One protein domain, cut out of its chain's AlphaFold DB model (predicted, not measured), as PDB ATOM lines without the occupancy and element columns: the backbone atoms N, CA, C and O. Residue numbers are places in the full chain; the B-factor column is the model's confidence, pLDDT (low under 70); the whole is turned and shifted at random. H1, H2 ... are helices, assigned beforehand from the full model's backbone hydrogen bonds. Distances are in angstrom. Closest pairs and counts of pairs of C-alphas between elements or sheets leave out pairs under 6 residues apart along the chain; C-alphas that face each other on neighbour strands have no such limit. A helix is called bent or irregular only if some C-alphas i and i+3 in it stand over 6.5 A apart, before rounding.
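What this domain is: This is residues 47 to 214 of the 236 residues of an uncharacterized protein of Guillardia theta (strain CCMP2712) (UniProt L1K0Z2). A long helix, H6, runs as a spine through an elongated bundle of helices: H1, H2 and H3 gather by its first part, and the hairpin partner H7 packs by its second part, with the short H9 on H6 there too. The short helices H4 and H5 sit near the end where H6 begins, while the turn at residues 157 to 162 sticks out at the other. The printed part has 168 residues with nine named helices, H1 to H9 in order, and no named strand; the class is all helix. It is compact, with a radius of gyration of the C-alphas of 17.5 A, and spans 53 by 33 by 27 A.

Where its parts are: Find C-alpha 47 at (131.893, 101.500, 141.809), where H1 begins; it runs to residue 63, 24.0 A, with a kink of 29 degrees near residue 57, and is only just irregular, C-alphas 58 and 61 being 6.7 A apart. Next come H2, residues 71 to 85, 21.1 A, and H3, residues 95 to 108, 20.0 A. The short H4, residues 110 to 116, and H5, residues 122 to 126, lead to H6, residues 129 to 154, 37.4 A from C-alpha 129 at (106.340, 113.584, 145.809). H7 is residues 161 to 176, 22.8 A, H8 residues 179 to 186, and H9 residues 203 to 212, ending at C-alpha 212 (121.169, 122.491, 130.673).

How they stand to each other: H1, H2, H3, H6 and H7 form an up-and-down bundle, each running against the one before it. Look first at the hubs H1 and H6, which touch at a shallow tilt of 32 degrees, opposite ways; their closest C-alphas, of Ala 63 and Asp 133, are 5.3 A apart. H1 and H2 are a hairpin at 6 degrees, closest at the C-alphas of Leu 58 and Leu 81, 7.3 A. H3 touches H6 with residues 103 to 107 alone, the C-alphas of Ala 107 and Phe 131 being closest at 7.2 A. H5 only just touches H2, with 3 pairs of C-alphas within 8 A, the closest those of His 75 and Arg 126 at 6.3 A. H4 is close to but not clearly touching H3, with the C-alphas of Ala 107 and Arg 113 closest at 6.9 A. H6 and H7 are a hairpin at 13 degrees, with the C-alphas of Val 154 and Lys 164 closest at 5.6 A. H9 touches H6, the C-alphas of Ala 144 and Leu 210 being closest at 5.4 A. H8 and H9 are a hairpin, closest at the C-alphas of Gly 184 and Leu 209, 6.7 A. H7 and H8 touch only at the corner, and only just, with 3 pairs within 8 A. H2 and H7, for instance, are apart. In H2 to H9 each O i to N i+4 pair is within hydrogen-bond range; in H1, 11 of 13.

The domain as a whole: The C-alphas of Ala 119 and Gln 161, the two farthest apart, are 55.8 A from each other. The printed part has no cut. The link H8 to H9, residues 187 to 202, is long; in it residues 190 to 191 pair antiparallel with 196 to 197. The mean pLDDT of the printed part is 84.4, and it is under 70 at residues 87 to 93, 112, 116 to 117 and 214.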
ATOM      1  N   LYS A  47     132.611 101.462 140.527       84.06
ATOM      2  CA  LYS A  47     131.893 101.500 141.809       84.06
ATOM      3  C   LYS A  47     130.946 102.701 141.845       84.06
ATOM      4  O   LYS A  47     129.787 102.536 142.228       84.06
ATOM      5  N   ASP A  48     131.390 103.858 141.363       84.69
ATOM      6  CA  ASP A  48     130.588 105.071 141.201       84.69
ATOM      7  C   ASP A  48     129.386 104.813 140.281       84.69
ATOM      8  O   ASP A  48     128.246 105.092 140.653       84.69
ATOM      9  N   ILE A  49     129.614 104.225 139.098       88.44
ATOM     10  CA  ILE A  49     128.545 103.942 138.119       88.44
ATOM     11  C   ILE A  49     127.524 102.953 138.696       88.44
ATOM     12  O   ILE A  49     126.318 103.176 138.586       88.44
ATOM     13  N   ASN A  50     127.987 101.883 139.350       89.62
ATOM     14  CA  ASN A  50     127.113 100.919 140.022       89.62
ATOM     15  C   ASN A  50     126.287 101.572 141.132       89.62
ATOM     16  O   ASN A  50     125.091 101.308 141.241       89.62
ATOM     17  N   THR A  51     126.903 102.455 141.915       88.94
ATOM     18  CA  THR A  51     126.219 103.181 142.987       88.94
ATOM     19  C   THR A  51     125.121 104.079 142.423       88.94
ATOM     20  O   THR A  51     123.977 104.016 142.870       88.94
ATOM     21  N   LEU A  52     125.432 104.870 141.392       90.81
ATOM     22  CA  LEU A  52     124.455 105.739 140.731       90.81
ATOM     23  C   LEU A  52     123.318 104.946 140.087       90.81
ATOM     24  O   LEU A  52     122.171 105.391 140.139       90.81
ATOM     25  N   ARG A  53     123.606 103.767 139.530       92.50
ATOM     26  CA  ARG A  53     122.590 102.840 139.020       92.50
ATOM     27  C   ARG A  53     121.639 102.387 140.125       92.50
ATOM     28  O   ARG A  53     120.440 102.594 139.990       92.50
ATOM     29  N   MET A  54     122.161 101.885 141.246       90.94
ATOM     30  CA  MET A  54     121.330 101.454 142.380       90.94
ATOM     31  C   MET A  54     120.458 102.592 142.933       90.94
ATOM     32  O   MET A  54     119.277 102.393 143.207       90.94
ATOM     33  N   LEU A  55     121.012 103.804 143.053       91.88
ATOM     34  CA  LEU A  55     120.251 104.985 143.474       91.88
ATOM     35  C   LEU A  55     119.167 105.367 142.453       91.88
ATOM     36  O   LEU A  55     118.056 105.738 142.831       91.88
ATOM     37  N   THR A  56     119.474 105.252 141.162       92.19
ATOM     38  CA  THR A  56     118.544 105.547 140.064       92.19
ATOM     39  C   THR A  56     117.376 104.576 140.052       92.19
ATOM     40  O   THR A  56     116.231 105.019 139.971       92.19
ATOM     41  N   ASP A  57     117.642 103.281 140.189       91.25
ATOM     42  CA  ASP A  57     116.614 102.237 140.202       91.25
ATOM     43  C   ASP A  57     115.666 102.380 141.401       91.25
ATOM     44  O   ASP A  57     114.493 102.019 141.316       91.25
ATOM     45  N   LEU A  58     116.142 102.979 142.496       89.88
ATOM     46  CA  LEU A  58     115.321 103.274 143.663       89.88
ATOM     47  C   LEU A  58     114.448 104.526 143.492       89.88
ATOM     48  O   LEU A  58     113.264 104.505 143.829       89.88
ATOM     49  N   VAL A  59     115.029 105.626 143.004       89.81
ATOM     50  CA  VAL A  59     114.374 106.947 142.962       89.81
ATOM     51  C   VAL A  59     113.478 107.105 141.732       89.81
ATOM     52  O   VAL A  59     112.380 107.657 141.836       89.81
ATOM     53  N   ARG A  60     113.909 106.608 140.564       88.38
ATOM     54  CA  ARG A  60     113.214 106.799 139.280       88.38
ATOM     55  C   ARG A  60     111.762 106.305 139.298       88.38
ATOM     56  O   ARG A  60     110.906 107.074 138.866       88.38
ATOM     57  N   PRO A  61     111.435 105.093 139.798       86.00
ATOM     58  CA  PRO A  61     110.056 104.600 139.772       86.00
ATOM     59  C   PRO A  61     109.100 105.453 140.605       86.00
ATOM     60  O   PRO A  61     107.910 105.488 140.316       86.00
ATOM     61  N   VAL A  62     109.616 106.130 141.634       85.50
ATOM     62  CA  VAL A  62     108.828 107.007 142.500       85.50
ATOM     63  C   VAL A  62     108.611 108.365 141.838       85.50
ATOM     64  O   VAL A  62     107.473 108.815 141.742       85.50
ATOM     65  N   ALA A  63     109.684 108.993 141.348       82.19
ATOM     66  CA  ALA A  63     109.630 110.326 140.744       82.19
ATOM     67  C   ALA A  63     108.920 110.349 139.376       82.19
ATOM     68  O   ALA A  63     108.373 111.366 138.968       82.19
ATOM     69  N   GLN A  64     108.924 109.231 138.643       82.69
ATOM     70  CA  GLN A  64     108.280 109.117 137.327       82.69
ATOM     71  C   GLN A  64     106.934 108.379 137.373       82.69
ATOM     72  O   GLN A  64     106.382 108.036 136.326       82.69
ATOM     73  N   ALA A  65     106.400 108.103 138.566       81.94
ATOM     74  CA  ALA A  65     105.109 107.445 138.696       81.94
ATOM     75  C   ALA A  65     103.990 108.337 138.133       81.94
ATOM     76  O   ALA A  65     103.833 109.489 138.535       81.94
ATOM     77  N   ALA A  66     103.158 107.786 137.243       75.69
ATOM     78  CA  ALA A  66     102.008 108.504 136.680       75.69
ATOM     79  C   ALA A  66     100.970 108.907 137.747       75.69
ATOM     80  O   ALA A  66     100.222 109.867 137.569       75.69
ATOM     81  N   CYS A  67     100.927 108.177 138.864       77.06
ATOM     82  CA  CYS A  67     100.158 108.530 140.051       77.06
ATOM     83  C   CYS A  67     101.088 108.531 141.270       77.06
ATOM     84  O   CYS A  67     101.867 107.585 141.415       77.06
ATOM     85  N   PRO A  68     100.992 109.527 142.172       75.25
ATOM     86  CA  PRO A  68     101.816 109.566 143.372       75.25
ATOM     87  C   PRO A  68     101.622 108.291 144.206       75.25
ATOM     88  O   PRO A  68     100.479 107.962 144.550       75.25
ATOM     89  N   PRO A  69     102.698 107.561 144.554       82.50
ATOM     90  CA  PRO A  69     102.589 106.401 145.423       82.50
ATOM     91  C   PRO A  69     102.021 106.794 146.789       82.50
ATOM     92  O   PRO A  69     102.229 107.904 147.281       82.50
ATOM     93  N   HIS A  70     101.334 105.860 147.445       87.88
ATOM     94  CA  HIS A  70     100.848 106.099 148.800       87.88
ATOM     95  C   HIS A  70     102.020 106.382 149.758       87.88
ATOM     96  O   HIS A  70     103.073 105.748 149.680       87.88
ATOM     97  N   ARG A  71     101.813 107.279 150.731       84.31
ATOM     98  CA  ARG A  71     102.841 107.721 151.696       84.31
ATOM     99  C   ARG A  71     103.611 106.588 152.389       84.31
ATOM    100  O   ARG A  71     104.790 106.746 152.679       84.31
ATOM    101  N   SER A  72     102.963 105.449 152.653       86.12
ATOM    102  CA  SER A  72     103.611 104.292 153.289       86.12
ATOM    103  C   SER A  72     104.654 103.641 152.382       86.12
ATOM    104  O   SER A  72     105.707 103.239 152.859       86.12
ATOM    105  N   VAL A  73     104.388 103.590 151.073       88.00
ATOM    106  CA  VAL A  73     105.339 103.101 150.065       88.00
ATOM    107  C   VAL A  73     106.537 104.041 149.992       88.00
ATOM    108  O   VAL A  73     107.675 103.585 149.978       88.00
ATOM    109  N   LEU A  74     106.287 105.352 150.022       88.12
ATOM    110  CA  LEU A  74     107.339 106.369 150.020       88.12
ATOM    111  C   LEU A  74     108.221 106.287 151.272       88.12
ATOM    112  O   LEU A  74     109.438 106.366 151.167       88.12
ATOM    113  N   HIS A  75     107.644 106.068 152.456       87.38
ATOM    114  CA  HIS A  75     108.440 105.836 153.665       87.38
ATOM    115  C   HIS A  75     109.277 104.568 153.581       87.38
ATOM    116  O   HIS A  75     110.458 104.615 153.905       87.38
ATOM    117  N   HIS A  76     108.709 103.469 153.088       88.81
ATOM    118  CA  HIS A  76     109.465 102.234 152.924       88.81
ATOM    119  C   HIS A  76     110.634 102.406 151.940       88.81
ATOM    120  O   HIS A  76     111.757 101.995 152.220       88.81
ATOM    121  N   LYS A  77     110.409 103.108 150.824       89.88
ATOM    122  CA  LYS A  77     111.469 103.453 149.866       89.88
ATOM    123  C   LYS A  77     112.532 104.367 150.468       89.88
ATOM    124  O   LYS A  77     113.708 104.247 150.137       89.88
ATOM    125  N   TYR A  78     112.146 105.270 151.363       90.06
ATOM    126  CA  TYR A  78     113.091 106.101 152.099       90.06
ATOM    127  C   TYR A  78     113.949 105.267 153.070       90.06
ATOM    128  O   TYR A  78     115.157 105.478 153.175       90.06
ATOM    129  N   GLU A  79     113.358 104.295 153.767       89.94
ATOM    130  CA  GLU A  79     114.105 103.357 154.616       89.94
ATOM    131  C   GLU A  79     115.095 102.534 153.785       89.94
ATOM    132  O   GLU A  79     116.266 102.431 154.148       89.94
ATOM    133  N   GLU A  80     114.670 102.048 152.618       90.69
ATOM    134  CA  GLU A  80     115.541 101.369 151.655       90.69
ATOM    135  C   GLU A  80     116.711 102.276 151.233       90.69
ATOM    136  O   GLU A  80     117.871 101.884 151.358       90.69
ATOM    137  N   LEU A  81     116.437 103.532 150.859       90.00
ATOM    138  CA  LEU A  81     117.461 104.518 150.495       90.00
ATOM    139  C   LEU A  81     118.479 104.714 151.619       90.00
ATOM    140  O   LEU A  81     119.685 104.645 151.391       90.00
ATOM    141  N   THR A  82     117.998 104.970 152.835       87.50
ATOM    142  CA  THR A  82     118.873 105.213 153.986       87.50
ATOM    143  C   THR A  82     119.691 103.983 154.354       87.50
ATOM    144  O   THR A  82     120.863 104.134 154.689       87.50
ATOM    145  N   SER A  83     119.131 102.778 154.240       86.50
ATOM    146  CA  SER A  83     119.872 101.532 154.459       86.50
ATOM    147  C   SER A  83     120.990 101.328 153.430       86.50
ATOM    148  O   SER A  83     122.075 100.869 153.784       86.50
ATOM    149  N   LEU A  84     120.761 101.738 152.177       84.44
ATOM    150  CA  LEU A  84     121.743 101.632 151.102       84.44
ATOM    151  C   LEU A  84     122.929 102.571 151.311       84.44
ATOM    152  O   LEU A  84     124.065 102.150 151.115       84.44
ATOM    153  N   VAL A  85     122.676 103.822 151.710       82.12
ATOM    154  CA  VAL A  85     123.715 104.866 151.772       82.12
ATOM    155  C   VAL A  85     124.403 104.988 153.132       82.12
ATOM    156  O   VAL A  85     125.333 105.779 153.265       82.12
ATOM    157  N   GLN A  86     123.969 104.267 154.168       79.00
ATOM    158  CA  GLN A  86     124.620 104.298 155.483       79.00
ATOM    159  C   GLN A  86     126.066 103.756 155.428       79.00
ATOM    160  O   GLN A  86     126.358 102.906 154.597       79.00
ATOM    161  N   PRO A  87     126.981 104.178 156.329       62.88
ATOM    162  CA  PRO A  87     128.389 103.734 156.323       62.88
ATOM    163  C   PRO A  87     128.605 102.217 156.472       62.88
ATOM    164  O   PRO A  87     129.692 101.717 156.218       62.88
ATOM    165  N   ARG A  88     127.575 101.481 156.908       64.81
ATOM    166  CA  ARG A  88     127.552 100.010 156.996       64.81
ATOM    167  C   ARG A  88     126.594  99.366 155.984       64.81
ATOM    168  O   ARG A  88     126.242  98.201 156.137       64.81
ATOM    169  N   GLY A  89     126.105 100.145 155.024       61.06
ATOM    170  CA  GLY A  89     125.192  99.703 153.978       61.06
ATOM    171  C   GLY A  89     125.904  98.951 152.856       61.06
ATOM    172  O   GLY A  89     127.125  98.806 152.852       61.06
ATOM    173  N   LEU A  90     125.119  98.493 151.876       64.88
ATOM    174  CA  LEU A  90     125.614  97.833 150.657       64.88
ATOM    175  C   LEU A  90     126.540  98.735 149.831       64.88
ATOM    176  O   LEU A  90     127.427  98.245 149.134       64.88
ATOM    177  N   LEU A  91     126.335 100.049 149.915       68.00
ATOM    178  CA  LEU A  91     127.227 101.042 149.344       68.00
ATOM    179  C   LEU A  91     128.238 101.427 150.434       68.00
ATOM    180  O   LEU A  91     128.044 102.407 151.153       68.00
ATOM    181  N   GLU A  92     129.296 100.620 150.588       64.19
ATOM    182  CA  GLU A  92     130.490 100.980 151.377       64.19
ATOM    183  C   GLU A  92     130.929 102.425 151.085       64.19
ATOM    184  O   GLU A  92     130.650 102.908 149.991       64.19
ATOM    185  N   ASP A  93     131.678 103.072 151.993       67.19
ATOM    186  CA  ASP A  93     132.152 104.469 151.897       67.19
ATOM    187  C   ASP A  93     132.776 104.837 150.531       67.19
ATOM    188  O   ASP A  93     133.991 104.846 150.332       67.19
ATOM    189  N   CYS A  94     131.912 105.152 149.569       75.94
ATOM    190  CA  CYS A  94     132.226 105.671 148.254       75.94
ATOM    191  C   CYS A  94     131.697 107.103 148.156       75.94
ATOM    192  O   CYS A  94     130.756 107.502 148.854       75.94
ATOM    193  N   ASN A  95     132.301 107.883 147.264       81.38
ATOM    194  CA  ASN A  95     131.993 109.303 147.130       81.38
ATOM    195  C   ASN A  95     130.521 109.539 146.757       81.38
ATOM    196  O   ASN A  95     129.922 110.503 147.224       81.38
ATOM    197  N   GLU A  96     129.924 108.647 145.962       85.38
ATOM    198  CA  GLU A  96     128.514 108.740 145.564       85.38
ATOM    199  C   GLU A  96     127.553 108.443 146.722       85.38
ATOM    200  O   GLU A  96     126.559 109.149 146.890       85.38
ATOM    201  N   ALA A  97     127.865 107.459 147.570       84.06
ATOM    202  CA  ALA A  97     127.074 107.181 148.768       84.06
ATOM    203  C   ALA A  97     127.159 108.344 149.763       84.06
ATOM    204  O   ALA A  97     126.137 108.783 150.292       84.06
ATOM    205  N   GLN A  98     128.358 108.901 149.973       84.50
ATOM    206  CA  GLN A  98     128.534 110.088 150.809       84.50
ATOM    207  C   GLN A  98     127.774 111.296 150.251       84.50
ATOM    208  O   GLN A  98     127.047 111.950 150.996       84.50
ATOM    209  N   TRP A  99     127.894 111.567 148.951       86.44
ATOM    210  CA  TRP A  99     127.158 112.641 148.289       86.44
ATOM    211  C   TRP A  99     125.641 112.480 148.463       86.44
ATOM    212  O   TRP A  99     124.942 113.448 148.773       86.44
ATOM    213  N   MET A 100     125.119 111.259 148.330       88.44
ATOM    214  CA  MET A 100     123.692 111.006 148.520       88.44
ATOM    215  C   MET A 100     123.269 111.208 149.982       88.44
ATOM    216  O   MET A 100     122.221 111.804 150.231       88.44
ATOM    217  N   ARG A 101     124.094 110.804 150.963       87.12
ATOM    218  CA  ARG A 101     123.861 111.109 152.390       87.12
ATOM    219  C   ARG A 101     123.767 112.614 152.635       87.12
ATOM    220  O   ARG A 101     122.841 113.067 153.305       87.12
ATOM    221  N   GLU A 102     124.698 113.388 152.082       86.25
ATOM    222  CA  GLU A 102     124.706 114.852 152.189       86.25
ATOM    223  C   GLU A 102     123.472 115.473 151.516       86.25
ATOM    224  O   GLU A 102     122.865 116.401 152.057       86.25
ATOM    225  N   THR A 103     123.044 114.914 150.382       87.38
ATOM    226  CA  THR A 103     121.840 115.330 149.646       87.38
ATOM    227  C   THR A 103     120.564 115.087 150.445       87.38
ATOM    228  O   THR A 103     119.749 116.001 150.591       87.38
ATOM    229  N   VAL A 104     120.408 113.898 151.032       88.25
ATOM    230  CA  VAL A 104     119.282 113.582 151.924       88.25
ATOM    231  C   VAL A 104     119.304 114.488 153.154       88.25
ATOM    232  O   VAL A 104     118.286 115.093 153.484       88.25
ATOM    233  N   ALA A 105     120.464 114.663 153.793       85.50
ATOM    234  CA  ALA A 105     120.598 115.543 154.950       85.50
ATOM    235  C   ALA A 105     120.203 116.992 154.619       85.50
ATOM    236  O   ALA A 105     119.531 117.636 155.421       85.50
ATOM    237  N   CYS A 106     120.567 117.499 153.435       83.88
ATOM    238  CA  CYS A 106     120.170 118.825 152.961       83.88
ATOM    239  C   CYS A 106     118.652 118.943 152.758       83.88
ATOM    240  O   CYS A 106     118.051 119.917 153.217       83.88
ATOM    241  N   ALA A 107     118.025 117.935 152.145       81.19
ATOM    242  CA  ALA A 107     116.574 117.886 151.963       81.19
ATOM    243  C   ALA A 107     115.813 117.867 153.302       81.19
ATOM    244  O   ALA A 107     114.699 118.370 153.409       81.19
ATOM    245  N   GLU A 108     116.411 117.336 154.364       82.88
ATOM    246  CA  GLU A 108     115.778 117.278 155.687       82.88
ATOM    247  C   GLU A 108     115.954 118.554 156.518       82.88
ATOM    248  O   GLU A 108     115.274 118.738 157.537       82.88
ATOM    249  N   GLN A 109     116.817 119.477 156.084       79.88
ATOM    250  CA  GLN A 109     117.025 120.735 156.789       79.88
ATOM    251  C   GLN A 109     115.744 121.572 156.817       79.88
ATOM    252  O   GLN A 109     115.024 121.731 155.827       79.88
ATOM    253  N   GLY A 110     115.501 122.220 157.961       71.19
ATOM    254  CA  GLY A 110     114.310 123.041 158.177       71.19
ATOM    255  C   GLY A 110     114.155 124.214 157.199       71.19
ATOM    256  O   GLY A 110     113.057 124.755 157.094       71.19
ATOM    257  N   GLY A 111     115.223 124.621 156.502       72.50
ATOM    258  CA  GLY A 111     115.185 125.641 155.450       72.50
ATOM    259  C   GLY A 111     114.573 125.140 154.138       72.50
ATOM    260  O   GLY A 111     113.730 125.828 153.571       72.50
ATOM    261  N   PHE A 112     114.943 123.940 153.677       68.56
ATOM    262  CA  PHE A 112     114.331 123.313 152.498       68.56
ATOM    263  C   PHE A 112     112.909 122.849 152.803       68.56
ATOM    264  O   PHE A 112     111.979 123.199 152.080       68.56
ATOM    265  N   ARG A 113     112.717 122.175 153.944       71.12
ATOM    266  CA  ARG A 113     111.404 121.700 154.399       71.12
ATOM    267  C   ARG A 113     110.356 122.813 154.424       71.12
ATOM    268  O   ARG A 113     109.261 122.624 153.913       71.12
ATOM    269  N   ARG A 114     110.712 123.992 154.952       72.25
ATOM    270  CA  ARG A 114     109.815 125.160 154.972       72.25
ATOM    271  C   ARG A 114     109.481 125.703 153.587       72.25
ATOM    272  O   ARG A 114     108.375 126.193 153.402       72.25
ATOM    273  N   LYS A 115     110.411 125.620 152.633       71.62
ATOM    274  CA  LYS A 115     110.206 126.099 151.258       71.62
ATOM    275  C   LYS A 115     109.336 125.157 150.434       71.62
ATOM    276  O   LYS A 115     108.501 125.630 149.680       71.62
ATOM    277  N   VAL A 116     109.550 123.852 150.575       67.75
ATOM    278  CA  VAL A 116     108.905 122.837 149.731       67.75
ATOM    279  C   VAL A 116     107.588 122.350 150.329       67.75
ATOM    280  O   VAL A 116     106.610 122.184 149.617       67.75
ATOM    281  N   ALA A 117     107.540 122.174 151.647       67.19
ATOM    282  CA  ALA A 117     106.446 121.491 152.333       67.19
ATOM    283  C   ALA A 117     105.851 122.311 153.493       67.19
ATOM    284  O   ALA A 117     105.031 121.814 154.267       67.19
ATOM    285  N   GLY A 118     106.273 123.570 153.661       76.50
ATOM    286  CA  GLY A 118     105.788 124.451 154.720       76.50
ATOM    287  C   GLY A 118     106.073 123.915 156.130       76.50
ATOM    288  O   GLY A 118     107.222 123.736 156.536       76.50
ATOM    289  N   ALA A 119     105.013 123.700 156.912       75.50
ATOM    290  CA  ALA A 119     105.103 123.289 158.316       75.50
ATOM    291  C   ALA A 119     105.166 121.763 158.530       75.50
ATOM    292  O   ALA A 119     105.147 121.320 159.679       75.50
ATOM    293  N   LEU A 120     105.243 120.958 157.463       77.88
ATOM    294  CA  LEU A 120     105.298 119.500 157.579       77.88
ATOM    295  C   LEU A 120     106.508 119.037 158.403       77.88
ATOM    296  O   LEU A 120     107.587 119.642 158.374       77.88
ATOM    297  N   SER A 121     106.330 117.948 159.155       82.75
ATOM    298  CA  SER A 121     107.432 117.277 159.847       82.75
ATOM    299  C   SER A 121     108.376 116.610 158.839       82.75
ATOM    300  O   SER A 121     108.011 116.378 157.689       82.75
ATOM    301  N   ILE A 122     109.602 116.277 159.260       80.00
ATOM    302  CA  ILE A 122     110.563 115.561 158.392       80.00
ATOM    303  C   ILE A 122     109.977 114.222 157.933       80.00
ATOM    304  O   ILE A 122     110.099 113.865 156.767       80.00
ATOM    305  N   VAL A 123     109.290 113.515 158.835       81.19
ATOM    306  CA  VAL A 123     108.617 112.255 158.506       81.19
ATOM    307  C   VAL A 123     107.587 112.497 157.409       81.19
ATOM    308  O   VAL A 123     107.646 111.846 156.381       81.19
ATOM    309  N   GLN A 124     106.720 113.503 157.551       81.06
ATOM    310  CA  GLN A 124     105.718 113.818 156.530       81.06
ATOM    311  C   GLN A 124     106.336 114.234 155.189       81.06
ATOM    312  O   GLN A 124     105.841 113.798 154.154       81.06
ATOM    313  N   LEU A 125     107.429 115.009 155.200       81.31
ATOM    314  CA  LEU A 125     108.152 115.428 153.993       81.31
ATOM    315  C   LEU A 125     108.636 114.228 153.166       81.31
ATOM    316  O   LEU A 125     108.463 114.213 151.956       81.31
ATOM    317  N   ARG A 126     109.188 113.186 153.797       82.44
ATOM    318  CA  ARG A 126     109.657 111.969 153.093       82.44
ATOM    319  C   ARG A 126     108.530 111.234 152.355       82.44
ATOM    320  O   ARG A 126     108.780 110.419 151.470       82.44
ATOM    321  N   GLY A 127     107.289 111.481 152.768       82.88
ATOM    322  CA  GLY A 127     106.075 110.940 152.173       82.88
ATOM    323  C   GLY A 127     105.445 111.842 151.112       82.88
ATOM    324  O   GLY A 127     104.306 111.573 150.737       82.88
ATOM    325  N   THR A 128     106.121 112.905 150.658       82.12
ATOM    326  CA  THR A 128     105.646 113.772 149.568       82.12
ATOM    327  C   THR A 128     106.390 113.492 148.269       82.12
ATOM    328  O   THR A 128     107.570 113.149 148.287       82.12
ATOM    329  N   GLY A 129     105.710 113.670 147.131       80.00
ATOM    330  CA  GLY A 129     106.340 113.584 145.809       80.00
ATOM    331  C   GLY A 129     107.484 114.586 145.649       80.00
ATOM    332  O   GLY A 129     108.549 114.213 145.174       80.00
ATOM    333  N   ASP A 130     107.331 115.802 146.186       81.69
ATOM    334  CA  ASP A 130     108.331 116.871 146.055       81.69
ATOM    335  C   ASP A 130     109.710 116.497 146.621       81.69
ATOM    336  O   ASP A 130     110.746 116.929 146.109       81.69
ATOM    337  N   PHE A 131     109.747 115.690 147.687       85.25
ATOM    338  CA  PHE A 131     111.000 115.177 148.237       85.25
ATOM    339  C   PHE A 131     111.706 114.254 147.233       85.25
ATOM    340  O   PHE A 131     112.909 114.380 147.009       85.25
ATOM    341  N   TRP A 132     110.957 113.353 146.601       87.56
ATOM    342  CA  TRP A 132     111.482 112.404 145.620       87.56
ATOM    343  C   TRP A 132     111.844 113.075 144.297       87.56
ATOM    344  O   TRP A 132     112.872 112.735 143.713       87.56
ATOM    345  N   ASP A 133     111.080 114.081 143.880       84.75
ATOM    346  CA  ASP A 133     111.389 114.905 142.713       84.75
ATOM    347  C   ASP A 133     112.690 115.684 142.913       84.75
ATOM    348  O   ASP A 133     113.531 115.738 142.014       84.75
ATOM    349  N   PHE A 134     112.912 116.225 144.115       85.62
ATOM    350  CA  PHE A 134     114.189 116.838 144.466       85.62
ATOM    351  C   PHE A 134     115.342 115.835 144.367       85.62
ATOM    352  O   PHE A 134     116.347 116.133 143.720       85.62
ATOM    353  N   LEU A 135     115.207 114.639 144.952       89.19
ATOM    354  CA  LEU A 135     116.245 113.606 144.857       89.19
ATOM    355  C   LEU A 135     116.520 113.210 143.401       89.19
ATOM    356  O   LEU A 135     117.679 113.071 143.014       89.19
ATOM    357  N   TRP A 136     115.477 113.086 142.580       89.75
ATOM    358  CA  TRP A 136     115.605 112.775 141.160       89.75
ATOM    359  C   TRP A 136     116.352 113.869 140.390       89.75
ATOM    360  O   TRP A 136     117.245 113.575 139.594       89.75
ATOM    361  N   GLN A 137     116.050 115.141 140.658       86.19
ATOM    362  CA  GLN A 137     116.772 116.271 140.068       86.19
ATOM    363  C   GLN A 137     118.253 116.273 140.466       86.19
ATOM    364  O   GLN A 137     119.116 116.446 139.601       86.19
ATOM    365  N   GLN A 138     118.566 116.036 141.745       86.75
ATOM    366  CA  GLN A 138     119.953 115.959 142.218       86.75
ATOM    367  C   GLN A 138     120.704 114.780 141.587       86.75
ATOM    368  O   GLN A 138     121.856 114.932 141.184       86.75
ATOM    369  N   LEU A 139     120.048 113.630 141.423       89.44
ATOM    370  CA  LEU A 139     120.639 112.460 140.780       89.44
ATOM    371  C   LEU A 139     120.919 112.693 139.294       89.44
ATOM    372  O   LEU A 139     122.013 112.393 138.822       89.44
ATOM    373  N   ASN A 140     119.982 113.304 138.566       87.75
ATOM    374  CA  ASN A 140     120.183 113.661 137.159       87.75
ATOM    375  C   ASN A 140     121.343 114.634 136.975       87.75
ATOM    376  O   ASN A 140     122.168 114.451 136.079       87.75
ATOM    377  N   ARG A 141     121.438 115.630 137.855       85.44
ATOM    378  CA  ARG A 141     122.573 116.544 137.891       85.44
ATOM    379  C   ARG A 141     123.878 115.791 138.140       85.44
ATOM    380  O   ARG A 141     124.854 116.025 137.433       85.44
ATOM    381  N   ARG A 142     123.901 114.873 139.109       86.25
ATOM    382  CA  ARG A 142     125.098 114.096 139.445       86.25
ATOM    383  C   ARG A 142     125.552 113.200 138.293       86.25
ATOM    384  O   ARG A 142     126.741 113.154 137.989       86.25
ATOM    385  N   ILE A 143     124.618 112.544 137.607       89.12
ATOM    386  CA  ILE A 143     124.906 111.768 136.394       89.12
ATOM    387  C   ILE A 143     125.477 112.690 135.309       89.12
ATOM    388  O   ILE A 143     126.501 112.363 134.712       89.12
ATOM    389  N   ALA A 144     124.880 113.867 135.094       86.62
ATOM    390  CA  ALA A 144     125.363 114.825 134.102       86.62
ATOM    391  C   ALA A 144     126.793 115.321 134.402       86.62
ATOM    392  O   ALA A 144     127.632 115.407 133.504       86.62
ATOM    393  N   GLU A 145     127.102 115.586 135.672       84.69
ATOM    394  CA  GLU A 145     128.450 115.929 136.135       84.69
ATOM    395  C   GLU A 145     129.464 114.827 135.808       84.69
ATOM    396  O   GLU A 145     130.540 115.103 135.276       84.69
ATOM    397  N   LYS A 146     129.112 113.566 136.065       86.12
ATOM    398  CA  LYS A 146     129.974 112.412 135.779       86.12
ATOM    399  C   LYS A 146     130.165 112.211 134.273       86.12
ATOM    400  O   LYS A 146     131.290 111.966 133.837       86.12
ATOM    401  N   CYS A 147     129.120 112.415 133.471       88.38
ATOM    402  CA  CYS A 147     129.219 112.414 132.013       88.38
ATOM    403  C   CYS A 147     130.190 113.490 131.499       88.38
ATOM    404  O   CYS A 147     130.996 113.198 130.616       88.38
ATOM    405  N   MET A 148     130.177 114.705 132.068       86.12
ATOM    406  CA  MET A 148     131.127 115.762 131.687       86.12
ATOM    407  C   MET A 148     132.578 115.347 131.931       86.12
ATOM    408  O   MET A 148     133.436 115.602 131.085       86.12
ATOM    409  N   ILE A 149     132.858 114.694 133.063       85.31
ATOM    410  CA  ILE A 149     134.208 114.213 133.386       85.31
ATOM    411  C   ILE A 149     134.667 113.187 132.343       85.31
ATOM    412  O   ILE A 149     135.767 113.316 131.809       85.31
ATOM    413  N   PHE A 150     133.813 112.222 131.987       86.75
ATOM    414  CA  PHE A 150     134.127 111.244 130.942       86.75
ATOM    415  C   PHE A 150     134.367 111.888 129.576       86.75
ATOM    416  O   PHE A 150     135.339 111.546 128.905       86.75
ATOM    417  N   VAL A 151     133.522 112.840 129.168       88.31
ATOM    418  CA  VAL A 151     133.700 113.547 127.892       88.31
ATOM    419  C   VAL A 151     135.052 114.259 127.860       88.31
ATOM    420  O   VAL A 151     135.750 114.159 126.855       88.31
ATOM    421  N   ARG A 152     135.472 114.917 128.947       86.38
ATOM    422  CA  ARG A 152     136.796 115.555 129.004       86.38
ATOM    423  C   ARG A 152     137.938 114.541 128.983       86.38
ATOM    424  O   ARG A 152     138.857 114.714 128.190       86.38
ATOM    425  N   ALA A 153     137.842 113.464 129.762       85.81
ATOM    426  CA  ALA A 153     138.857 112.410 129.822       85.81
ATOM    427  C   ALA A 153     139.110 111.751 128.454       85.81
ATOM    428  O   ALA A 153     140.242 111.472 128.081       85.81
ATOM    429  N   VAL A 154     138.059 111.565 127.652       87.94
ATOM    430  CA  VAL A 154     138.156 111.010 126.291       87.94
ATOM    431  C   VAL A 154     138.953 111.913 125.327       87.94
ATOM    432  O   VAL A 154     139.452 111.421 124.311       87.94
ATOM    433  N   HIS A 155     139.084 113.208 125.636       86.25
ATOM    434  CA  HIS A 155     139.863 114.184 124.861       86.25
ATOM    435  C   HIS A 155     141.234 114.489 125.466       86.25
ATOM    436  O   HIS A 155     141.952 115.329 124.920       86.25
ATOM    437  N   GLU A 156     141.612 113.850 126.575       85.75
ATOM    438  CA  GLU A 156     142.927 114.088 127.160       85.75
ATOM    439  C   GLU A 156     144.038 113.638 126.194       85.75
ATOM    440  O   GLU A 156     143.985 112.537 125.628       85.75
ATOM    441  N   PRO A 157     145.060 114.485 125.970       81.75
ATOM    442  CA  PRO A 157     146.161 114.139 125.087       81.75
ATOM    443  C   PRO A 157     146.946 112.957 125.669       81.75
ATOM    444  O   PRO A 157     147.288 112.941 126.847       81.75
ATOM    445  N   GLY A 158     147.261 111.968 124.830       80.69
ATOM    446  CA  GLY A 158     148.022 110.781 125.242       80.69
ATOM    447  C   GLY A 158     147.175 109.603 125.736       80.69
ATOM    448  O   GLY A 158     147.728 108.557 126.071       80.69
ATOM    449  N   VAL A 159     145.844 109.719 125.727       84.50
ATOM    450  CA  VAL A 159     144.949 108.587 125.993       84.50
ATOM    451  C   VAL A 159     145.041 107.553 124.866       84.50
ATOM    452  O   VAL A 159     144.818 107.857 123.694       84.50
ATOM    453  N   SER A 160     145.350 106.303 125.221       89.25
ATOM    454  CA  SER A 160     145.395 105.197 124.260       89.25
ATOM    455  C   SER A 160     144.002 104.875 123.709       89.25
ATOM    456  O   SER A 160     142.990 105.029 124.396       89.25
ATOM    457  N   GLN A 161     143.933 104.345 122.486       87.56
ATOM    458  CA  GLN A 161     142.653 103.998 121.856       87.56
ATOM    459  C   GLN A 161     141.857 102.947 122.655       87.56
ATOM    460  O   GLN A 161     140.627 103.004 122.719       87.56
ATOM    461  N   GLN A 162     142.550 102.013 123.316       88.56
ATOM    462  CA  GLN A 162     141.925 101.028 124.204       88.56
ATOM    463  C   GLN A 162     141.304 101.694 125.437       88.56
ATOM    464  O   GLN A 162     140.155 101.413 125.778       88.56
ATOM    465  N   HIS A 163     142.030 102.614 126.080       88.12
ATOM    466  CA  HIS A 163     141.507 103.353 127.227       88.12
ATOM    467  C   HIS A 163     140.321 104.234 126.821       88.12
ATOM    468  O   HIS A 163     139.286 104.215 127.480       88.12
ATOM    469  N   LYS A 164     140.417 104.901 125.668       88.69
ATOM    470  CA  LYS A 164     139.333 105.694 125.082       88.69
ATOM    471  C   LYS A 164     138.055 104.881 124.869       88.69
ATOM    472  O   LYS A 164     136.970 105.349 125.196       88.69
ATOM    473  N   THR A 165     138.185 103.656 124.359       90.25
ATOM    474  CA  THR A 165     137.046 102.748 124.145       90.25
ATOM    475  C   THR A 165     136.369 102.405 125.472       90.25
ATOM    476  O   THR A 165     135.155 102.544 125.590       90.25
ATOM    477  N   ARG A 166     137.154 102.079 126.505       90.38
ATOM    478  CA  ARG A 166     136.637 101.804 127.854       90.38
ATOM    479  C   ARG A 166     135.929 103.012 128.475       90.38
ATOM    480  O   ARG A 166     134.877 102.850 129.083       90.38
ATOM    481  N   LEU A 167     136.475 104.219 128.308       89.62
ATOM    482  CA  LEU A 167     135.836 105.452 128.782       89.62
ATOM    483  C   LEU A 167     134.489 105.697 128.088       89.62
ATOM    484  O   LEU A 167     133.525 106.091 128.739       89.62
ATOM    485  N   LEU A 168     134.403 105.444 126.780       92.00
ATOM    486  CA  LEU A 168     133.158 105.579 126.021       92.00
ATOM    487  C   LEU A 168     132.109 104.535 126.425       92.00
ATOM    488  O   LEU A 168     130.926 104.864 126.489       92.00
ATOM    489  N   GLU A 169     132.520 103.304 126.726       92.25
ATOM    490  CA  GLU A 169     131.630 102.266 127.264       92.25
ATOM    491  C   GLU A 169     131.072 102.663 128.636       92.25
ATOM    492  O   GLU A 169     129.869 102.573 128.871       92.25
ATOM    493  N   GLN A 170     131.920 103.184 129.524       90.94
ATOM    494  CA  GLN A 170     131.496 103.667 130.840       90.94
ATOM    495  C   GLN A 170     130.586 104.902 130.754       90.94
ATOM    496  O   GLN A 170     129.596 104.995 131.480       90.94
ATOM    497  N   LEU A 171     130.868 105.825 129.832       91.88
ATOM    498  CA  LEU A 171     129.982 106.951 129.538       91.88
ATOM    499  C   LEU A 171     128.620 106.464 129.026       91.88
ATOM    500  O   LEU A 171     127.588 106.971 129.460       91.88
ATOM    501  N   ALA A 172     128.601 105.469 128.137       92.12
ATOM    502  CA  ALA A 172     127.365 104.882 127.634       92.12
ATOM    503  C   ALA A 172     126.529 104.261 128.763       92.12
ATOM    504  O   ALA A 172     125.320 104.468 128.794       92.12
ATOM    505  N   GLU A 173     127.157 103.568 129.717       92.12
ATOM    506  CA  GLU A 173     126.474 103.033 130.903       92.12
ATOM    507  C   GLU A 173     125.821 104.131 131.754       92.12
ATOM    508  O   GLU A 173     124.689 103.958 132.204       92.12
ATOM    509  N   LEU A 174     126.472 105.285 131.929       90.88
ATOM    510  CA  LEU A 174     125.870 106.424 132.631       90.88
ATOM    511  C   LEU A 174     124.690 107.033 131.867       90.88
ATOM    512  O   LEU A 174     123.688 107.396 132.482       90.88
ATOM    513  N   LEU A 175     124.771 107.122 130.536       91.12
ATOM    514  CA  LEU A 175     123.669 107.636 129.720       91.12
ATOM    515  C   LEU A 175     122.416 106.759 129.822       91.12
ATOM    516  O   LEU A 175     121.309 107.292 129.848       91.12
ATOM    517  N   LYS A 176     122.557 105.437 129.981       90.38
ATOM    518  CA  LYS A 176     121.415 104.528 130.214       90.38
ATOM    519  C   LYS A 176     120.649 104.849 131.499       90.38
ATOM    520  O   LYS A 176     119.457 104.557 131.610       90.38
ATOM    521  N   LEU A 177     121.307 105.468 132.479       89.88
ATOM    522  CA  LEU A 177     120.667 105.858 133.735       89.88
ATOM    523  C   LEU A 177     119.714 107.049 133.563       89.88
ATOM    524  O   LEU A 177     118.889 107.306 134.442       89.88
ATOM    525  N   ASN A 178     119.761 107.750 132.430       87.75
ATOM    526  CA  ASN A 178     118.873 108.866 132.153       87.75
ATOM    527  C   ASN A 178     118.549 108.943 130.653       87.75
ATOM    528  O   ASN A 178     119.344 109.404 129.837       87.75
ATOM    529  N   SER A 179     117.325 108.550 130.300       81.81
ATOM    530  CA  SER A 179     116.845 108.547 128.915       81.81
ATOM    531  C   SER A 179     116.888 109.926 128.249       81.81
ATOM    532  O   SER A 179     117.195 110.014 127.062       81.81
ATOM    533  N   ALA A 180     116.647 111.012 128.991       83.44
ATOM    534  CA  ALA A 180     116.738 112.367 128.451       83.44
ATOM    535  C   ALA A 180     118.186 112.735 128.082       83.44
ATOM    536  O   ALA A 180     118.422 113.340 127.035       83.44
ATOM    537  N   LEU A 181     119.161 112.310 128.895       84.81
ATOM    538  CA  LEU A 181     120.584 112.445 128.576       84.81
ATOM    539  C   LEU A 181     120.965 111.618 127.347       84.81
ATOM    540  O   LEU A 181     121.600 112.147 126.435       84.81
ATOM    541  N   ALA A 182     120.548 110.352 127.294       86.94
ATOM    542  CA  ALA A 182     120.811 109.470 126.160       86.94
ATOM    543  C   ALA A 182     120.313 110.070 124.833       86.94
ATOM    544  O   ALA A 182     121.076 110.139 123.872       86.94
ATOM    545  N   VAL A 183     119.073 110.576 124.798       86.44
ATOM    546  CA  VAL A 183     118.491 111.248 123.620       86.44
ATOM    547  C   VAL A 183     119.299 112.485 123.231       86.44
ATOM    548  O   VAL A 183     119.603 112.684 122.056       86.44
ATOM    549  N   GLY A 184     119.703 113.287 124.216       84.81
ATOM    550  CA  GLY A 184     120.541 114.462 124.002       84.81
ATOM    551  C   GLY A 184     121.883 114.153 123.335       84.81
ATOM    552  O   GLY A 184     122.360 114.922 122.501       84.81
ATOM    553  N   PHE A 185     122.472 113.003 123.659       89.19
ATOM    554  CA  PHE A 185     123.754 112.560 123.116       89.19
ATOM    555  C   PHE A 185     123.663 111.900 121.733       89.19
ATOM    556  O   PHE A 185     124.706 111.699 121.106       89.19
ATOM    557  N   VAL A 186     122.463 111.620 121.206       89.12
ATOM    558  CA  VAL A 186     122.303 111.002 119.874       89.12
ATOM    559  C   VAL A 186     122.924 111.865 118.779       89.12
ATOM    560  O   VAL A 186     123.689 111.392 117.937       89.12
ATOM    561  N   THR A 187     122.686 113.174 118.843       87.06
ATOM    562  CA  THR A 187     123.284 114.143 117.912       87.06
ATOM    563  C   THR A 187     124.800 114.262 118.087       87.06
ATOM    564  O   THR A 187     125.506 114.659 117.159       87.06
ATOM    565  N   ASN A 188     125.322 113.841 119.242       88.88
ATOM    566  CA  ASN A 188     126.737 113.860 119.585       88.88
ATOM    567  C   ASN A 188     127.417 112.482 119.463       88.88
ATOM    568  O   ASN A 188     128.456 112.242 120.068       88.88
ATOM    569  N   GLY A 189     126.858 111.571 118.658       86.75
ATOM    570  CA  GLY A 189     127.518 110.312 118.298       86.75
ATOM    571  C   GLY A 189     127.175 109.098 119.160       86.75
ATOM    572  O   GLY A 189     127.812 108.057 118.985       86.75
ATOM    573  N   TYR A 190     126.194 109.211 120.058       93.31
ATOM    574  CA  TYR A 190     125.635 108.077 120.790       93.31
ATOM    575  C   TYR A 190     124.548 107.374 119.963       93.31
ATOM    576  O   TYR A 190     123.612 107.999 119.478       93.31
ATOM    577  N   ASP A 191     124.655 106.062 119.799       90.44
ATOM    578  CA  ASP A 191     123.603 105.230 119.222       90.44
ATOM    579  C   ASP A 191     122.750 104.685 120.370       90.44
ATOM    580  O   ASP A 191     123.215 103.850 121.145       90.44
ATOM    581  N   SER A 192     121.514 105.174 120.495       86.38
ATOM    582  CA  SER A 192     120.585 104.761 121.552       86.38
ATOM    583  C   SER A 192     120.030 103.349 121.364       86.38
ATOM    584  O   SER A 192     119.557 102.765 122.332       86.38
ATOM    585  N   ILE A 193     120.093 102.787 120.152       86.88
ATOM    586  CA  ILE A 193     119.622 101.427 119.859       86.88
ATOM    587  C   ILE A 193     120.712 100.420 120.220       86.88
ATOM    588  O   ILE A 193     120.443  99.401 120.849       86.88
ATOM    589  N   LYS A 194     121.959 100.702 119.824       88.19
ATOM    590  CA  LYS A 194     123.120  99.859 120.160       88.19
ATOM    591  C   LYS A 194     123.706 100.161 121.534       88.19
ATOM    592  O   LYS A 194     124.618  99.459 121.965       88.19
ATOM    593  N   GLU A 195     123.218 101.221 122.167       89.12
ATOM    594  CA  GLU A 195     123.679 101.782 123.432       89.12
ATOM    595  C   GLU A 195     125.198 102.023 123.487       89.12
ATOM    596  O   GLU A 195     125.859 101.743 124.490       89.12
ATOM    597  N   LYS A 196     125.775 102.509 122.384       92.56
ATOM    598  CA  LYS A 196     127.227 102.662 122.201       92.56
ATOM    599  C   LYS A 196     127.565 103.944 121.457       92.56
ATOM    600  O   LYS A 196     126.777 104.447 120.665       92.56
ATOM    601  N   PHE A 197     128.778 104.443 121.663       91.81
ATOM    602  CA  PHE A 197     129.298 105.559 120.882       91.81
ATOM    603  C   PHE A 197     129.841 105.082 119.534       91.81
ATOM    604  O   PHE A 197     130.725 104.231 119.476       91.81
ATOM    605  N   VAL A 198     129.321 105.657 118.449       90.69
ATOM    606  CA  VAL A 198     129.794 105.418 117.071       90.69
ATOM    607  C   VAL A 198     130.967 106.343 116.736       90.69
ATOM    608  O   VAL A 198     131.807 106.026 115.897       90.69
ATOM    609  N   ARG A 199     131.048 107.485 117.421       89.25
ATOM    610  CA  ARG A 199     132.160 108.435 117.344       89.25
ATOM    611  C   ARG A 199     132.451 109.027 118.715       89.25
ATOM    612  O   ARG A 199     131.639 108.940 119.630       89.25
ATOM    613  N   THR A 200     133.619 109.647 118.836       88.69
ATOM    614  CA  THR A 200     133.943 110.455 120.014       88.69
ATOM    615  C   THR A 200     132.968 111.637 120.093       88.69
ATOM    616  O   THR A 200     132.801 112.301 119.070       88.69
ATOM    617  N   PRO A 201     132.303 111.878 121.237       90.19
ATOM    618  CA  PRO A 201     131.409 113.020 121.387       90.19
ATOM    619  C   PRO A 201     132.208 114.318 121.367       90.19
ATOM    620  O   PRO A 201     133.253 114.376 121.989       90.19
ATOM    621  N   ASP A 202     131.715 115.372 120.734       87.69
ATOM    622  CA  ASP A 202     132.369 116.679 120.773       87.69
ATOM    623  C   ASP A 202     132.121 117.366 122.127       87.69
ATOM    624  O   ASP A 202     131.004 117.315 122.665       87.69
ATOM    625  N   ILE A 203     133.137 118.056 122.667       86.94
ATOM    626  CA  ILE A 203     133.031 118.763 123.959       86.94
ATOM    627  C   ILE A 203     131.961 119.869 123.922       86.94
ATOM    628  O   ILE A 203     131.084 119.840 124.783       86.94
ATOM    629  N   PRO A 204     131.942 120.820 122.962       86.25
ATOM    630  CA  PRO A 204     131.029 121.967 123.051       86.25
ATOM    631  C   PRO A 204     129.525 121.614 122.981       86.25
ATOM    632  O   PRO A 204     128.723 122.242 123.677       86.25
ATOM    633  N   PRO A 205     129.073 120.644 122.159       85.75
ATOM    634  CA  PRO A 205     127.697 120.143 122.211       85.75
ATOM    635  C   PRO A 205     127.372 119.389 123.507       85.75
ATOM    636  O   PRO A 205     126.320 119.642 124.094       85.75
ATOM    637  N   ALA A 206     128.266 118.505 123.973       84.69
ATOM    638  CA  ALA A 206     128.080 117.772 125.229       84.69
ATOM    639  C   ALA A 206     127.968 118.725 126.421       84.69
ATOM    640  O   ALA A 206     127.088 118.574 127.264       84.69
ATOM    641  N   GLU A 207     128.831 119.735 126.458       83.81
ATOM    642  CA  GLU A 207     128.873 120.736 127.509       83.81
ATOM    643  C   GLU A 207     127.572 121.533 127.580       83.81
ATOM    644  O   GLU A 207     126.972 121.608 128.648       83.81
ATOM    645  N   ARG A 208     127.069 122.043 126.450       83.94
ATOM    646  CA  ARG A 208     125.782 122.756 126.414       83.94
ATOM    647  C   ARG A 208     124.622 121.890 126.906       83.94
ATOM    648  O   ARG A 208     123.778 122.371 127.660       83.94
ATOM    649  N   LEU A 209     124.589 120.621 126.502       84.62
ATOM    650  CA  LEU A 209     123.551 119.684 126.930       84.62
ATOM    651  C   LEU A 209     123.604 119.433 128.445       84.62
ATOM    652  O   LEU A 209     122.593 119.535 129.136       84.62
ATOM    653  N   LEU A 210     124.791 119.114 128.959       83.00
ATOM    654  CA  LEU A 210     124.996 118.739 130.356       83.00
ATOM    655  C   LEU A 210     124.856 119.946 131.300       83.00
ATOM    656  O   LEU A 210     124.330 119.800 132.404       83.00
ATOM    657  N   GLN A 211     125.213 121.148 130.842       79.25
ATOM    658  CA  GLN A 211     124.925 122.410 131.534       79.25
ATOM    659  C   GLN A 211     123.421 122.668 131.667       79.25
ATOM    660  O   GLN A 211     122.971 123.089 132.732       79.25
ATOM    661  N   GLY A 212     122.631 122.368 130.630       74.31
ATOM    662  CA  GLY A 212     121.169 122.491 130.673       74.31
ATOM    663  C   GLY A 212     120.510 121.642 131.769       74.31
ATOM    664  O   GLY A 212     119.420 121.966 132.227       74.31
ATOM    665  N   LEU A 213     121.197 120.596 132.238       70.06
ATOM    666  CA  LEU A 213     120.762 119.708 133.321       70.06
ATOM    667  C   LEU A 213     121.419 120.031 134.675       70.06
ATOM    668  O   LEU A 213     121.261 119.286 135.642       70.06
ATOM    669  N   GLY A 214     122.134 121.155 134.760       65.12
ATOM    670  CA  GLY A 214     122.691 121.681 136.002       65.12
ATOM    671  C   GLY A 214     124.113 121.227 136.329       65.12
ATOM    672  O   GLY A 214     124.556 121.467 137.455       65.12
TER     673      GLY A 214